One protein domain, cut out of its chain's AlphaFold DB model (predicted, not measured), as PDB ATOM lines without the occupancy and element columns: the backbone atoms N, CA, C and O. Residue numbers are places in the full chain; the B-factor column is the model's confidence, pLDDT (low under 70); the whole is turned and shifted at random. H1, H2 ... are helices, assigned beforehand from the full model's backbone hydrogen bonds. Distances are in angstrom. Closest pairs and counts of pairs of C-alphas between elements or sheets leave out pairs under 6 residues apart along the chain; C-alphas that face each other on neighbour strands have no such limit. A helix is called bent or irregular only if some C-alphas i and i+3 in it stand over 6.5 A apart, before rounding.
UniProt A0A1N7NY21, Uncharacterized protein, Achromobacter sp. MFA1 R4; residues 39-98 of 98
ATOM      1  N   LEU A  39     -34.176  -3.951 -17.064       83.94
ATOM      2  CA  LEU A  39     -34.848  -5.148 -17.569       83.94
ATOM      3  C   LEU A  39     -35.940  -4.785 -18.587       83.94
ATOM      4  O   LEU A  39     -36.102  -5.481 -19.584       83.94
ATOM      5  N   LEU A  40     -36.601  -3.638 -18.394       84.94
ATOM      6  CA  LEU A  40     -37.567  -3.056 -19.324       84.94
ATOM      7  C   LEU A  40     -36.965  -2.697 -20.685       84.94
ATOM      8  O   LEU A  40     -37.583  -2.994 -21.702       84.94
ATOM      9  N   SER A  41     -35.768  -2.107 -20.737       83.25
ATOM     10  CA  SER A  41     -35.095  -1.817 -22.008       83.25
ATOM     11  C   SER A  41     -34.746  -3.101 -22.772       83.25
ATOM     12  O   SER A  41     -34.980  -3.171 -23.978       83.25
ATOM     13  N   ARG A  42     -34.304  -4.159 -22.076       87.88
ATOM     14  CA  ARG A  42     -34.027  -5.481 -22.672       87.88
ATOM     15  C   ARG A  42     -35.307  -6.160 -23.160       87.88
ATOM     16  O   ARG A  42     -35.354  -6.641 -24.290       87.88
ATOM     17  N   LEU A  43     -36.365  -6.142 -22.347       91.19
ATOM     18  CA  LEU A  43     -37.701  -6.628 -22.711       91.19
ATOM     19  C   LEU A  43     -38.256  -5.881 -23.925       91.19
ATOM     20  O   LEU A  43     -38.787  -6.495 -24.845       91.19
ATOM     21  N   TRP A  44     -38.094  -4.562 -23.962       90.06
ATOM     22  CA  TRP A  44     -38.540  -3.730 -25.070       90.06
ATOM     23  C   TRP A  44     -37.761  -4.008 -26.357       90.06
ATOM     24  O   TRP A  44     -38.357  -4.110 -27.430       90.06
ATOM     25  N   GLN A  45     -36.441  -4.185 -26.264       88.88
ATOM     26  CA  GLN A  45     -35.609  -4.591 -27.395       88.88
ATOM     27  C   GLN A  45     -36.011  -5.975 -27.913       88.88
ATOM     28  O   GLN A  45     -36.228  -6.124 -29.114       88.88
ATOM     29  N   ALA A  46     -36.201  -6.953 -27.025       89.56
ATOM     30  CA  ALA A  46     -36.673  -8.288 -27.386       89.56
ATOM     31  C   ALA A  46     -38.062  -8.241 -28.043       89.56
ATOM     32  O   ALA A  46     -38.292  -8.868 -29.076       89.56
ATOM     33  N   TYR A  47     -38.978  -7.428 -27.511       90.56
ATOM     34  CA  TYR A  47     -40.301  -7.218 -28.094       90.56
ATOM     35  C   TYR A  47     -40.226  -6.587 -29.488       90.56
ATOM     36  O   TYR A  47     -40.903  -7.041 -30.414       90.56
ATOM     37  N   ARG A  48     -39.376  -5.570 -29.678       90.19
ATOM     38  CA  ARG A  48     -39.143  -4.963 -30.996       90.19
ATOM     39  C   ARG A  48     -38.546  -5.960 -31.980       90.19
ATOM     40  O   ARG A  48     -39.009  -6.020 -33.116       90.19
ATOM     41  N   GLN A  49     -37.568  -6.755 -31.556       87.44
ATOM     42  CA  GLN A  49     -36.986  -7.818 -32.376       87.44
ATOM     43  C   GLN A  49     -38.051  -8.841 -32.777       87.44
ATOM     44  O   GLN A  49     -38.170  -9.166 -33.956       87.44
ATOM     45  N   HIS A  50     -38.892  -9.271 -31.834       85.94
ATOM     46  CA  HIS A  50     -39.983 -10.205 -32.099       85.94
ATOM     47  C   HIS A  50     -41.009  -9.634 -33.090       85.94
ATOM     48  O   HIS A  50     -41.392 -10.301 -34.051       85.94
ATOM     49  N   ARG A  51     -41.412  -8.369 -32.915       87.50
ATOM     50  CA  ARG A  51     -42.313  -7.665 -33.842       87.50
ATOM     51  C   ARG A  51     -41.704  -7.507 -35.234       87.50
ATOM     52  O   ARG A  51     -42.412  -7.691 -36.220       87.50
ATOM     53  N   ASN A  52     -40.417  -7.179 -35.328       86.12
ATOM     54  CA  ASN A  52     -39.722  -7.068 -36.609       86.12
ATOM     55  C   ASN A  52     -39.610  -8.428 -37.302       86.12
ATOM     56  O   ASN A  52     -39.910  -8.519 -38.488       86.12
ATOM     57  N   ALA A  53     -39.289  -9.491 -36.561       86.00
ATOM     58  CA  ALA A  53     -39.296 -10.852 -37.088       86.00
ATOM     59  C   ALA A  53     -40.686 -11.242 -37.616       86.00
ATOM     60  O   ALA A  53     -40.789 -11.791 -38.706       86.00
ATOM     61  N   ALA A  54     -41.763 -10.899 -36.899       84.69
ATOM     62  CA  ALA A  54     -43.133 -11.133 -37.360       84.69
ATOM     63  C   ALA A  54     -43.484 -10.334 -38.630       84.69
ATOM     64  O   ALA A  54     -44.114 -10.870 -39.537       84.69
ATOM     65  N   ARG A  55     -43.048  -9.072 -38.736       85.25
ATOM     66  CA  ARG A  55     -43.243  -8.262 -39.952       85.25
ATOM     67  C   ARG A  55     -42.517  -8.860 -41.152       85.25
ATOM     68  O   ARG A  55     -43.120  -8.988 -42.209       85.25
ATOM     69  N   ILE A  56     -41.257  -9.249 -40.976       83.69
ATOM     70  CA  ILE A  56     -40.461  -9.854 -42.046       83.69
ATOM     71  C   ILE A  56     -41.056 -11.207 -42.451       83.69
ATOM     72  O   ILE A  56     -41.156 -11.479 -43.639       83.69
ATOM     73  N   ARG A  57     -41.530 -12.015 -41.493       82.00
ATOM     74  CA  ARG A  57     -42.284 -13.246 -41.783       82.00
ATOM     75  C   ARG A  57     -43.498 -12.981 -42.652       82.00
ATOM     76  O   ARG A  57     -43.674 -13.687 -43.630       82.00
ATOM     77  N   ASN A  58     -44.304 -11.975 -42.315       81.88
ATOM     78  CA  ASN A  58     -45.493 -11.638 -43.097       81.88
ATOM     79  C   ASN A  58     -45.133 -11.206 -44.521       81.88
ATOM     80  O   ASN A  58     -45.789 -11.643 -45.452       81.88
ATOM     81  N   LEU A  59     -44.071 -10.413 -44.699       79.31
ATOM     82  CA  LEU A  59     -43.576 -10.050 -46.033       79.31
ATOM     83  C   LEU A  59     -43.040 -11.268 -46.797       79.31
ATOM     84  O   LEU A  59     -43.238 -11.383 -47.997       79.31
ATOM     85  N   ALA A  60     -42.382 -12.192 -46.097       80.62
ATOM     86  CA  ALA A  60     -41.819 -13.404 -46.675       80.62
ATOM     87  C   ALA A  60     -42.872 -14.450 -47.079       80.62
ATOM     88  O   ALA A  60     -42.521 -15.372 -47.806       80.62
ATOM     89  N   VAL A  61     -44.131 -14.333 -46.631       76.69
ATOM     90  CA  VAL A  61     -45.218 -15.234 -47.066       76.69
ATOM     91  C   VAL A  61     -45.426 -15.144 -48.577       76.69
ATOM     92  O   VAL A  61     -45.623 -16.169 -49.222       76.69
ATOM     93  N   ASP A  62     -45.317 -13.941 -49.136       74.88
ATOM     94  CA  ASP A  62     -45.583 -13.693 -50.554       74.88
ATOM     95  C   ASP A  62     -44.321 -13.816 -51.430       74.88
ATOM     96  O   ASP A  62     -44.403 -13.769 -52.657       74.88
ATOM     97  N   ILE A  63     -43.139 -13.976 -50.818       79.19
ATOM     98  CA  ILE A  63     -41.847 -14.005 -51.514       79.19
ATOM     99  C   ILE A  63     -41.381 -15.451 -51.702       79.19
ATOM    100  O   ILE A  63     -41.373 -16.260 -50.774       79.19
ATOM    101  N   GLU A  64     -40.929 -15.783 -52.913       77.44
ATOM    102  CA  GLU A  64     -40.383 -17.108 -53.194       77.44
ATOM    103  C   GLU A  64     -39.087 -17.379 -52.389       77.44
ATOM    104  O   GLU A  64     -38.225 -16.502 -52.318       77.44
ATOM    105  N   PRO A  65     -38.870 -18.593 -51.831       76.94
ATOM    106  CA  PRO A  65     -37.685 -18.903 -51.021       76.94
ATOM    107  C   PRO A  65     -36.339 -18.597 -51.688       76.94
ATOM    108  O   PRO A  65     -35.409 -18.177 -51.012       76.94
ATOM    109  N   ARG A  66     -36.242 -18.743 -53.013       78.56
ATOM    110  CA  ARG A  66     -35.015 -18.431 -53.759       78.56
ATOM    111  C   ARG A  66     -34.730 -16.925 -53.808       78.56
ATOM    112  O   ARG A  66     -33.589 -16.514 -53.684       78.56
ATOM    113  N   LEU A  67     -35.774 -16.101 -53.888       82.56
ATOM    114  CA  LEU A  67     -35.636 -14.646 -53.796       82.56
ATOM    115  C   LEU A  67     -35.254 -14.212 -52.373       82.56
ATOM    116  O   LEU A  67     -34.529 -13.239 -52.201       82.56
ATOM    117  N   LEU A  68     -35.709 -14.937 -51.342       83.38
ATOM    118  CA  LEU A  68     -35.269 -14.707 -49.960       83.38
ATOM    119  C   LEU A  68     -33.769 -14.995 -49.787       83.38
ATOM    120  O   LEU A  68     -33.095 -14.246 -49.079       83.38
ATOM    121  N   GLU A  69     -33.243 -16.030 -50.447       84.81
ATOM    122  CA  GLU A  69     -31.800 -16.313 -50.489       84.81
ATOM    123  C   GLU A  69     -31.021 -15.167 -51.154       84.81
ATOM    124  O   GLU A  69     -30.045 -14.687 -50.577       84.81
ATOM    125  N   ASP A  70     -31.500 -14.658 -52.293       88.69
ATOM    126  CA  ASP A  70     -30.847 -13.566 -53.030       88.69
ATOM    127  C   ASP A  70     -30.837 -12.233 -52.256       88.69
ATOM    128  O   ASP A  70     -29.893 -11.448 -52.357       88.69
ATOM    129  N   VAL A  71     -31.866 -11.972 -51.443       82.62
ATOM    130  CA  VAL A  71     -31.979 -10.755 -50.610       82.62
ATOM    131  C   VAL A  71     -31.142 -10.858 -49.320       82.62
ATOM    132  O   VAL A  71     -31.028  -9.890 -48.566       82.62
ATOM    133  N   GLY A  72     -30.522 -12.012 -49.053       83.31
ATOM    134  CA  GLY A  72     -29.739 -12.237 -47.838       83.31
ATOM    135  C   GLY A  72     -30.615 -12.378 -46.591       83.31
ATOM    136  O   GLY A  72     -30.246 -11.923 -45.505       83.31
ATOM    137  N   ALA A  73     -31.799 -12.978 -46.737       84.12
ATOM    138  CA  ALA A  73     -32.690 -13.245 -45.618       84.12
ATOM    139  C   ALA A  73     -32.026 -14.146 -44.559       84.12
ATOM    140  O   ALA A  73     -31.208 -15.011 -44.880       84.12
ATOM    141  N   PRO A  74     -32.402 -14.001 -43.276       85.12
ATOM    142  CA  PRO A  74     -31.845 -14.848 -42.236       85.12
ATOM    143  C   PRO A  74     -32.246 -16.325 -42.433       85.12
ATOM    144  O   PRO A  74     -33.378 -16.615 -42.827       85.12
ATOM    145  N   PRO A  75     -31.368 -17.283 -42.081       84.94
ATOM    146  CA  PRO A  75     -31.556 -18.703 -42.399       84.94
ATOM    147  C   PRO A  75     -32.801 -19.320 -41.748       84.94
ATOM    148  O   PRO A  75     -33.439 -20.199 -42.326       84.94
ATOM    149  N   TRP A  76     -33.202 -18.833 -40.568       85.56
ATOM    150  CA  TRP A  76     -34.432 -19.286 -39.911       85.56
ATOM    151  C   TRP A  76     -35.690 -18.944 -40.725       85.56
ATOM    152  O   TRP A  76     -36.660 -19.696 -40.685       85.56
ATOM    153  N   LEU A  77     -35.671 -17.836 -41.472       85.25
ATOM    154  CA  LEU A  77     -36.800 -17.372 -42.274       85.25
ATOM    155  C   LEU A  77     -36.942 -18.188 -43.560       85.25
ATOM    156  O   LEU A  77     -38.056 -18.531 -43.946       85.25
ATOM    157  N   ILE A  78     -35.814 -18.538 -44.185       87.00
ATOM    158  CA  ILE A  78     -35.773 -19.413 -45.365       87.00
ATOM    159  C   ILE A  78     -36.300 -20.806 -45.000       87.00
ATOM    160  O   ILE A  78     -37.149 -21.357 -45.694       87.00
ATOM    161  N   ASN A  79     -35.869 -21.360 -43.862       89.44
ATOM    162  CA  ASN A  79     -36.379 -22.649 -43.398       89.44
ATOM    163  C   ASN A  79     -37.896 -22.604 -43.134       89.44
ATOM    164  O   ASN A  79     -38.635 -23.501 -43.537       89.44
ATOM    165  N   GLU A  80     -38.384 -21.536 -42.498       86.88
ATOM    166  CA  GLU A  80     -39.814 -21.367 -42.230       86.88
ATOM    167  C   GLU A  80     -40.646 -21.269 -43.523       86.88
ATOM    168  O   GLU A  80     -41.705 -21.894 -43.612       86.88
ATOM    169  N   SER A  81     -40.172 -20.540 -44.540       86.88
ATOM    170  CA  SER A  81     -40.883 -20.413 -45.820       86.88
ATOM    171  C   SER A  81     -40.927 -21.737 -46.592       86.88
ATOM    172  O   SER A  81     -41.973 -22.097 -47.140       86.88
ATOM    173  N   ILE A  82     -39.842 -22.519 -46.567       88.75
ATOM    174  CA  ILE A  82     -39.792 -23.862 -47.163       88.75
ATOM    175  C   ILE A  82     -40.815 -24.791 -46.498       88.75
ATOM    176  O   ILE A  82     -41.603 -25.432 -47.200       88.75
ATOM    177  N   VAL A  83     -40.840 -24.842 -45.162       90.00
ATOM    178  CA  VAL A  83     -41.761 -25.705 -44.403       90.00
ATOM    179  C   VAL A  83     -43.217 -25.330 -44.677       90.00
ATOM    180  O   VAL A  83     -44.038 -26.210 -44.941       90.00
ATOM    181  N   ARG A  84     -43.550 -24.033 -44.683       88.19
ATOM    182  CA  ARG A  84     -44.909 -23.566 -45.012       88.19
ATOM    183  C   ARG A  84     -45.342 -24.017 -46.406       88.19
ATOM    184  O   ARG A  84     -46.429 -24.566 -46.554       88.19
ATOM    185  N   ARG A  85     -44.471 -23.876 -47.408       85.81
ATOM    186  CA  ARG A  85     -44.768 -24.292 -48.788       85.81
ATOM    187  C   ARG A  85     -44.940 -25.807 -48.910       85.81
ATOM    188  O   ARG A  85     -45.789 -26.272 -49.666       85.81
ATOM    189  N   GLN A  86     -44.154 -26.594 -48.175       89.44
ATOM    190  CA  GLN A  86     -44.334 -28.048 -48.110       89.44
ATOM    191  C   GLN A  86     -45.681 -28.420 -47.481       89.44
ATOM    192  O   GLN A  86     -46.383 -29.275 -48.020       89.44
ATOM    193  N   LEU A  87     -46.077 -27.740 -46.403       90.81
ATOM    194  CA  LEU A  87     -47.366 -27.953 -45.749       90.81
ATOM    195  C   LEU A  87     -48.539 -27.631 -46.686       90.81
ATOM    196  O   LEU A  87     -49.487 -28.407 -46.778       90.81
ATOM    197  N   GLU A  88     -48.469 -26.520 -47.419       88.69
ATOM    198  CA  GLU A  88     -49.485 -26.154 -48.411       88.69
ATOM    199  C   GLU A  88     -49.591 -27.182 -49.535       88.69
ATOM    200  O   GLU A  88     -50.697 -27.538 -49.936       88.69
ATOM    201  N   ARG A  89     -48.456 -27.705 -50.015       87.56
ATOM    202  CA  ARG A  89     -48.447 -28.781 -51.016       87.56
ATOM    203  C   ARG A  89     -49.131 -30.041 -50.495       87.56
ATOM    204  O   ARG A  89     -49.937 -30.610 -51.223       87.56
ATOM    205  N   LEU A  90     -48.843 -30.452 -49.259       91.31
ATOM    206  CA  LEU A  90     -49.489 -31.612 -48.635       91.31
ATOM    207  C   LEU A  90     -50.993 -31.387 -48.470       91.31
ATOM    208  O   LEU A  90     -51.782 -32.231 -48.883       91.31
ATOM    209  N   ARG A  91     -51.394 -30.215 -47.967       89.12
ATOM    210  CA  ARG A  91     -52.806 -29.835 -47.831       89.12
ATOM    211  C   ARG A  91     -53.539 -29.879 -49.174       89.12
ATOM    212  O   ARG A  91     -54.650 -30.390 -49.247       89.12
ATOM    213  N   ASN A  92     -52.933 -29.343 -50.232       89.38
ATOM    214  CA  ASN A  92     -53.536 -29.330 -51.566       89.38
ATOM    215  C   ASN A  92     -53.612 -30.741 -52.171       89.38
ATOM    216  O   ASN A  92     -54.600 -31.068 -52.821       89.38
ATOM    217  N   ALA A  93     -52.595 -31.579 -51.950       89.75
ATOM    218  CA  ALA A  93     -52.608 -32.976 -52.378       89.75
ATOM    219  C   ALA A  93     -53.720 -33.765 -51.677       89.75
ATOM    220  O   ALA A  93     -54.428 -34.523 -52.334       89.75
ATOM    221  N   ASP A  94     -53.914 -33.548 -50.374       88.56
ATOM    222  CA  ASP A  94     -55.036 -34.140 -49.653       88.56
ATOM    223  C   ASP A  94     -56.377 -33.609 -50.167       88.56
ATOM    224  O   ASP A  94     -57.274 -34.411 -50.368       88.56
ATOM    225  N   TYR A  95     -56.515 -32.320 -50.494       82.12
ATOM    226  CA  TYR A  95     -57.765 -31.784 -51.060       82.12
ATOM    227  C   TYR A  95     -58.184 -32.457 -52.378       82.12
ATOM    228  O   TYR A  95     -59.368 -32.619 -52.628       82.12
ATOM    229  N   ILE A  96     -57.229 -32.872 -53.216       80.75
ATOM    230  CA  ILE A  96     -57.510 -33.570 -54.487       80.75
ATOM    231  C   ILE A  96     -57.918 -35.040 -54.257       80.75
ATOM    232  O   ILE A  96     -58.486 -35.672 -55.145       80.75
ATOM    233  N   ARG A  97     -57.611 -35.609 -53.085       76.31
ATOM    234  CA  ARG A  97     -57.927 -37.006 -52.748       76.31
ATOM    235  C   ARG A  97     -59.353 -37.217 -52.228       76.31
ATOM    236  O   ARG A  97     -59.746 -38.377 -52.114       76.31
ATOM    237  N   TRP A  98     -60.077 -36.151 -51.891       66.94
ATOM    238  CA  TRP A  98     -61.474 -36.180 -51.442       66.94
ATOM    239  C   TRP A  98     -62.409 -35.716 -52.558       66.94
ATOM    240  O   TRP A  98     -63.565 -36.192 -52.561       66.94
TER     241      TRP A  98
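AT A GLANCE: This is residues 39 to 98 of the 98 residues of an uncharacterized protein of Achromobacter sp. MFA1 R4 (UniProt A0A1N7NY21). Two long helices, H1 and H3, meet near one end of each, the last residues of H1 by the first turns of H3, and spread apart as a wide, shallow V, with the short helix H2 on the outer side of the corner, away from the V's opening. The corner is a small compact body, and from it two free arms stick out and make the length: residues 39 to 52, which belong to H1, and residues 86 to 98, of which 86 to 97 belong to H3. The printed part has 60 residues with three named helices, in the order H1, H2, H3, and no named strand; the class is all helix. The whole is only just loose, close to extended, with a radius of gyration of the C-alphas of 15.5 A, and it is flat, spanning 53 by 28 by 15 A.

IN THESE COORDINATES: H1 holds residues 39 to 61 and is 32.9 A long from first to last C-alpha; it begins with C-alpha 39 at (-34.848, -5.148, -17.569) and ends with C-alpha 61 at (-45.218, -15.234, -47.066). H3, residues 75 to 97, also has 23 residues, is 33.7 A long, and ends with C-alpha 97 at (-57.927, -37.006, -52.748). Between them along the chain is H2, residues 65 to 70, with 8.9 A from first to last C-alpha. None of these helices is bent.

HOW THE PARTS SIT: H1 and H3 touch, and their closest C-alphas, those of Val 61 and Ser 81, are 6.9 A apart. H1 touches H3 with residues 57 to 61 alone, and H3 touches H1 with residues 77 to 81 alone. The two run the same way at a steep tilt of 45 degrees, and their centres are 24.0 A apart. H2 and H3 touch and form a helical hairpin, with a shallow tilt of 24 degrees, opposite ways. Their closest C-alphas, those of Pro 65 and Ile 78, are 6.0 A apart, and H3 touches H2 with residues 78 to 82 alone. H1 and H2 are close but not clearly touching; their closest C-alphas, those of Ala 60 and Leu 68, are 7.4 A apart. They run opposite ways at a steep tilt of 69 degrees, only just short of about perpendicular. In H1, H2 and H3 every O i to N i+4 pair is within hydrogen-bond range.

THE WHOLE: The two C-alphas farthest apart are those of Leu 39 and Trp 98, 53.1 A, the first and last printed residues; Trp 98 is also the chain's last residue. Without the two stretches that stand free, the body has 33 residues and spans 20 by 17 by 16 A. The links H1 to H2, with 3 residues, and H2 to H3, with 4 residues, are tight. The printed part has no cut. The mean pLDDT of the printed part is 85.0, and residue 98 is the one residue under 70.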